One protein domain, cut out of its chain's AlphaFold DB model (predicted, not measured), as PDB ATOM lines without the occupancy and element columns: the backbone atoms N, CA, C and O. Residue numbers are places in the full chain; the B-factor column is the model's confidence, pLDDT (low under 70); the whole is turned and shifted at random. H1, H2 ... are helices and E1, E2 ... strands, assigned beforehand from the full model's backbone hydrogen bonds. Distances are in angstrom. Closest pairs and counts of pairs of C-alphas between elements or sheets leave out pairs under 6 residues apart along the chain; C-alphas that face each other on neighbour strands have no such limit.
ATOM      1  N   GLU A   2     154.881 146.729 121.510       59.62
ATOM      2  CA  GLU A   2     156.232 146.245 121.857       59.62
ATOM      3  C   GLU A   2     156.885 145.277 120.851       59.62
ATOM      4  O   GLU A   2     158.042 145.458 120.498       59.62
ATOM      5  N   GLU A   3     156.164 144.284 120.319       65.88
ATOM      6  CA  GLU A   3     156.782 143.268 119.442       65.88
ATOM      7  C   GLU A   3     157.169 143.802 118.047       65.88
ATOM      8  O   GLU A   3     158.156 143.362 117.467       65.88
ATOM      9  N   ARG A   4     156.430 144.778 117.497       65.50
ATOM     10  CA  ARG A   4     156.744 145.357 116.171       65.50
ATOM     11  C   ARG A   4     157.961 146.272 116.218       65.50
ATOM     12  O   ARG A   4     158.738 146.297 115.271       65.50
ATOM     13  N   GLU A   5     158.090 147.005 117.317       69.12
ATOM     14  CA  GLU A   5     159.214 147.894 117.586       69.12
ATOM     15  C   GLU A   5     160.474 147.076 117.896       69.12
ATOM     16  O   GLU A   5     161.521 147.318 117.307       69.12
ATOM     17  N   TYR A   6     160.340 146.003 118.686       79.50
ATOM     18  CA  TYR A   6     161.415 145.042 118.943       79.50
ATOM     19  C   TYR A   6     161.917 144.328 117.675       79.50
ATOM     20  O   TYR A   6     163.114 144.109 117.512       79.50
ATOM     21  N   LEU A   7     161.012 143.974 116.755       79.38
ATOM     22  CA  LEU A   7     161.346 143.277 115.507       79.38
ATOM     23  C   LEU A   7     161.680 144.215 114.334       79.38
ATOM     24  O   LEU A   7     161.853 143.724 113.219       79.38
ATOM     25  N   ASN A   8     161.771 145.534 114.561       84.38
ATOM     26  CA  ASN A   8     162.035 146.544 113.528       84.38
ATOM     27  C   ASN A   8     161.132 146.398 112.291       84.38
ATOM     28  O   ASN A   8     161.603 146.403 111.157       84.38
ATOM     29  N   LEU A   9     159.826 146.235 112.507       87.31
ATOM     30  CA  LEU A   9     158.835 146.079 111.445       87.31
ATOM     31  C   LEU A   9     158.238 147.452 111.075       87.31
ATOM     32  O   LEU A   9     157.377 147.946 111.809       87.31
ATOM     33  N   PRO A  10     158.671 148.088 109.967       88.25
ATOM     34  CA  PRO A  10     158.429 149.514 109.735       88.25
ATOM     35  C   PRO A  10     157.010 149.842 109.253       88.25
ATOM     36  O   PRO A  10     156.565 150.977 109.419       88.25
ATOM     37  N   LEU A  11     156.294 148.876 108.662       91.25
ATOM     38  CA  LEU A  11     155.016 149.128 107.994       91.25
ATOM     39  C   LEU A  11     153.847 149.240 108.981       91.25
ATOM     40  O   LEU A  11     153.695 148.455 109.929       91.25
ATOM     41  N   LYS A  12     152.961 150.194 108.706       90.75
ATOM     42  CA  LYS A  12     151.721 150.458 109.435       90.75
ATOM     43  C   LYS A  12     150.515 150.181 108.546       90.75
ATOM     44  O   LYS A  12     150.563 150.264 107.322       90.75
ATOM     45  N   TYR A  13     149.406 149.812 109.190       91.69
ATOM     46  CA  TYR A  13     148.142 149.590 108.490       91.69
ATOM     47  C   TYR A  13     147.792 150.818 107.643       91.69
ATOM     48  O   TYR A  13     147.739 151.927 108.174       91.69
ATOM     49  N   GLY A  14     147.516 150.600 106.359       90.81
ATOM     50  CA  GLY A  14     147.175 151.666 105.423       90.81
ATOM     51  C   GLY A  14     148.333 152.162 104.558       90.81
ATOM     52  O   GLY A  14     148.053 152.873 103.595       90.81
ATOM     53  N   ASP A  15     149.583 151.770 104.832       94.25
ATOM     54  CA  ASP A  15     150.723 152.118 103.975       94.25
ATOM     55  C   ASP A  15     150.503 151.594 102.550       94.25
ATOM     56  O   ASP A  15     149.986 150.492 102.357       94.25
ATOM     57  N   ILE A  16     150.870 152.385 101.542       93.94
ATOM     58  CA  ILE A  16     150.629 152.070 100.129       93.94
ATOM     59  C   ILE A  16     151.965 151.784  99.447       93.94
ATOM     60  O   ILE A  16     152.893 152.583  99.531       93.94
ATOM     61  N   ARG A  17     152.054 150.644  98.760       92.88
ATOM     62  CA  ARG A  17     153.200 150.256  97.931       92.88
ATOM     63  C   ARG A  17     153.106 150.892  96.539       92.88
ATOM     64  O   ARG A  17     152.033 151.313  96.119       92.88
ATOM     65  N   GLU A  18     154.213 150.917  95.803       89.88
ATOM     66  CA  GLU A  18     154.316 151.489  94.447       89.88
ATOM     67  C   GLU A  18     153.258 150.970  93.454       89.88
ATOM     68  O   GLU A  18     152.797 151.712  92.594       89.88
ATOM     69  N   ASP A  19     152.813 149.721  93.604       89.56
ATOM     70  CA  ASP A  19     151.770 149.103  92.778       89.56
ATOM     71  C   ASP A  19     150.329 149.408  93.241       89.56
ATOM     72  O   ASP A  19     149.366 148.840  92.725       89.56
ATOM     73  N   GLY A  20     150.158 150.288  94.231       89.62
ATOM     74  CA  GLY A  20     148.860 150.674  94.785       89.62
ATOM     75  C   GLY A  20     148.266 149.671  95.782       89.62
ATOM     76  O   GLY A  20     147.127 149.853  96.227       89.62
ATOM     77  N   ALA A  21     149.000 148.616  96.155       94.31
ATOM     78  CA  ALA A  21     148.583 147.700  97.211       94.31
ATOM     79  C   ALA A  21     148.705 148.358  98.596       94.31
ATOM     80  O   ALA A  21     149.685 149.033  98.895       94.31
ATOM     81  N   MET A  22     147.717 148.127  99.459       94.94
ATOM     82  CA  MET A  22     147.660 148.643 100.824       94.94
ATOM     83  C   MET A  22     148.122 147.576 101.820       94.94
ATOM     84  O   MET A  22     147.651 146.434 101.781       94.94
ATOM     85  N   PHE A  23     149.008 147.946 102.735       95.50
ATOM     86  CA  PHE A  23     149.470 147.092 103.815       95.50
ATOM     87  C   PHE A  23     148.369 146.900 104.861       95.50
ATOM     88  O   PHE A  23     147.742 147.858 105.322       95.50
ATOM     89  N   ILE A  24     148.147 145.650 105.266       93.94
ATOM     90  CA  ILE A  24     147.162 145.287 106.289       93.94
ATOM     91  C   ILE A  24     147.851 144.956 107.606       93.94
ATOM     92  O   ILE A  24     147.581 145.580 108.634       93.94
ATOM     93  N   SER A  25     148.727 143.958 107.600       94.06
ATOM     94  CA  SER A  25     149.363 143.470 108.819       94.06
ATOM     95  C   SER A  25     150.540 142.560 108.520       94.06
ATOM     96  O   SER A  25     150.630 141.966 107.449       94.06
ATOM     97  N   TYR A  26     151.396 142.379 109.517       93.81
ATOM     98  CA  TYR A  26     152.325 141.259 109.544       93.81
ATOM     99  C   TYR A  26     151.622 139.994 110.038       93.81
ATOM    100  O   TYR A  26     150.761 140.068 110.918       93.81
ATOM    101  N   TYR A  27     152.004 138.839 109.500       92.69
ATOM    102  CA  TYR A  27     151.540 137.530 109.955       92.69
ATOM    103  C   TYR A  27     152.672 136.498 109.924       92.69
ATOM    104  O   TYR A  27     153.712 136.714 109.308       92.69
ATOM    105  N   TYR A  28     152.469 135.367 110.597       93.00
ATOM    106  CA  TYR A  28     153.413 134.251 110.633       93.00
ATOM    107  C   TYR A  28     152.730 133.012 110.069       93.00
ATOM    108  O   TYR A  28     151.588 132.721 110.429       93.00
ATOM    109  N   ASN A  29     153.431 132.247 109.239       92.44
ATOM    110  CA  ASN A  29     153.008 130.888 108.935       92.44
ATOM    111  C   ASN A  29     153.398 129.985 110.103       92.44
ATOM    112  O   ASN A  29     154.508 130.091 110.629       92.44
ATOM    113  N   ILE A  30     152.491 129.094 110.494       92.94
ATOM    114  CA  ILE A  30     152.713 128.139 111.579       92.94
ATOM    115  C   ILE A  30     152.674 126.739 110.980       92.94
ATOM    116  O   ILE A  30     151.686 126.355 110.355       92.94
ATOM    117  N   ASN A  31     153.749 125.975 111.165       92.44
ATOM    118  CA  ASN A  31     153.750 124.557 110.830       92.44
ATOM    119  C   ASN A  31     152.925 123.804 111.881       92.44
ATOM    120  O   ASN A  31     153.289 123.788 113.052       92.44
ATOM    121  N   THR A  32     151.826 123.165 111.481       90.94
ATOM    122  CA  THR A  32     150.914 122.491 112.420       90.94
ATOM    123  C   THR A  32     151.526 121.270 113.103       90.94
ATOM    124  O   THR A  32     151.061 120.895 114.173       90.94
ATOM    125  N   ASN A  33     152.560 120.660 112.517       92.12
ATOM    126  CA  ASN A  33     153.206 119.465 113.065       92.12
ATOM    127  C   ASN A  33     154.315 119.817 114.060       92.12
ATOM    128  O   ASN A  33     154.495 119.120 115.052       92.12
ATOM    129  N   THR A  34     155.069 120.888 113.799       92.44
ATOM    130  CA  THR A  34     156.221 121.284 114.631       92.44
ATOM    131  C   THR A  34     155.958 122.520 115.489       92.44
ATOM    132  O   THR A  34     156.806 122.904 116.287       92.44
ATOM    133  N   ASN A  35     154.808 123.174 115.304       89.75
ATOM    134  CA  ASN A  35     154.448 124.476 115.873       89.75
ATOM    135  C   ASN A  35     155.475 125.597 115.595       89.75
ATOM    136  O   ASN A  35     155.469 126.643 116.244       89.75
ATOM    137  N   TYR A  36     156.367 125.390 114.622       92.62
ATOM    138  CA  TYR A  36     157.393 126.355 114.246       92.62
ATOM    139  C   TYR A  36     156.772 127.549 113.508       92.62
ATOM    140  O   TYR A  36     155.996 127.363 112.564       92.62
ATOM    141  N   LYS A  37     157.138 128.768 113.925       91.44
ATOM    142  CA  LYS A  37     156.727 130.028 113.289       91.44
ATOM    143  C   LYS A  37     157.738 130.446 112.223       91.44
ATOM    144  O   LYS A  37     158.941 130.433 112.467       91.44
ATOM    145  N   SER A  38     157.254 130.859 111.054       90.56
ATOM    146  CA  SER A  38     158.101 131.440 110.007       90.56
ATOM    147  C   SER A  38     158.694 132.789 110.425       90.56
ATOM    148  O   SER A  38     158.356 133.345 111.464       90.56
ATOM    149  N   ARG A  39     159.519 133.386 109.560       89.94
ATOM    150  CA  ARG A  39     159.750 134.837 109.612       89.94
ATOM    151  C   ARG A  39     158.428 135.604 109.411       89.94
ATOM    152  O   ARG A  39     157.544 135.057 108.736       89.94
ATOM    153  N   PRO A  40     158.283 136.831 109.949       92.25
ATOM    154  CA  PRO A  40     157.130 137.678 109.670       92.25
ATOM    155  C   PRO A  40     156.970 137.885 108.163       92.25
ATOM    156  O   PRO A  40     157.941 138.147 107.450       92.25
ATOM    157  N   LEU A  41     155.742 137.746 107.687       93.00
ATOM    158  CA  LEU A  41     155.343 137.983 106.309       93.00
ATOM    159  C   LEU A  41     154.428 139.197 106.253       93.00
ATOM    160  O   LEU A  41     153.643 139.445 107.169       93.00
ATOM    161  N   GLU A  42     154.530 139.948 105.166       94.25
ATOM    162  CA  GLU A  42     153.727 141.138 104.930       94.25
ATOM    163  C   GLU A  42     152.433 140.773 104.214       94.25
ATOM    164  O   GLU A  42     152.440 140.128 103.164       94.25
ATOM    165  N   GLN A  43     151.310 141.223 104.761       94.06
ATOM    166  CA  GLN A  43     150.023 141.094 104.104       94.06
ATOM    167  C   GLN A  43     149.677 142.384 103.367       94.06
ATOM    168  O   GLN A  43     149.399 143.414 103.984       94.06
ATOM    169  N   TRP A  44     149.607 142.281 102.043       95.38
ATOM    170  CA  TRP A  44     149.220 143.355 101.138       95.38
ATOM    171  C   TRP A  44     147.883 143.039 100.473       95.38
ATOM    172  O   TRP A  44     147.603 141.887 100.135       95.38
ATOM    173  N   ILE A  45     147.044 144.053 100.270       93.75
ATOM    174  CA  ILE A  45     145.767 143.902  99.569       93.75
ATOM    175  C   ILE A  45     145.504 145.086  98.646       93.75
ATOM    176  O   ILE A  45     145.699 146.243  99.009       93.75
ATOM    177  N   VAL A  46     145.007 144.806  97.446       93.69
ATOM    178  CA  VAL A  46     144.562 145.848  96.516       93.69
ATOM    179  C   VAL A  46     143.103 146.221  96.786       93.69
ATOM    180  O   VAL A  46     142.292 145.365  97.162       93.69
ATOM    181  N   LYS A  47     142.743 147.496  96.583       88.94
ATOM    182  CA  LYS A  47     141.384 148.014  96.853       88.94
ATOM    183  C   LYS A  47     140.293 147.213  96.137       88.94
ATOM    184  O   LYS A  47     139.300 146.846  96.762       88.94
ATOM    185  N   GLU A  48     140.528 146.841  94.881       91.44
ATOM    186  CA  GLU A  48     139.601 146.024  94.087       91.44
ATOM    187  C   GLU A  48     139.317 144.661  94.743       91.44
ATOM    188  O   GLU A  48     138.181 144.188  94.763       91.44
TER     189      GLU A  48
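AT A GLANCE: This is residues 2 to 48 of the 146 residues of an uncharacterized protein of Phycisphaerae bacterium (UniProt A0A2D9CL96). With little regular structure, this is a two-stranded hairpin, E1 and E2, drawn out by a long loop, residues 28 to 40; before it, residues 7 to 21 wind from the short helix H1 to E1. The printed part has 47 residues in the order H1, E1, E2, with 16 in named elements, class mixed. It is loose, with a radius of gyration of the C-alphas of 12.8 A, and flat, spanning 36 by 26 by 13 A.

IN THESE COORDINATES: H1, residues 2 to 6, begins at C-alpha 2 (156.232, 146.245, 121.857). E1, residues 22 to 27, is 14.9 A long. E2, residues 41 to 45, is 13.1 A long and ends at C-alpha 45 (145.767, 143.902, 99.569).

HOW THE PARTS SIT: E1 and E2 form an antiparallel hairpin at 150 degrees; C-alphas 23 and 44 face each other at 4.6 A. N 22 and O 45 are within hydrogen-bond range at 2.8 A. H1 and E2 are apart. In H1 the O i to N i+4 pair is within hydrogen-bond range.

THE WHOLE: The farthest C-alphas, Glu 18 and Asn 33, are 37.1 A apart. The printed part has no cut. Both links are long. Residues 2 to 5 have pLDDT under 70.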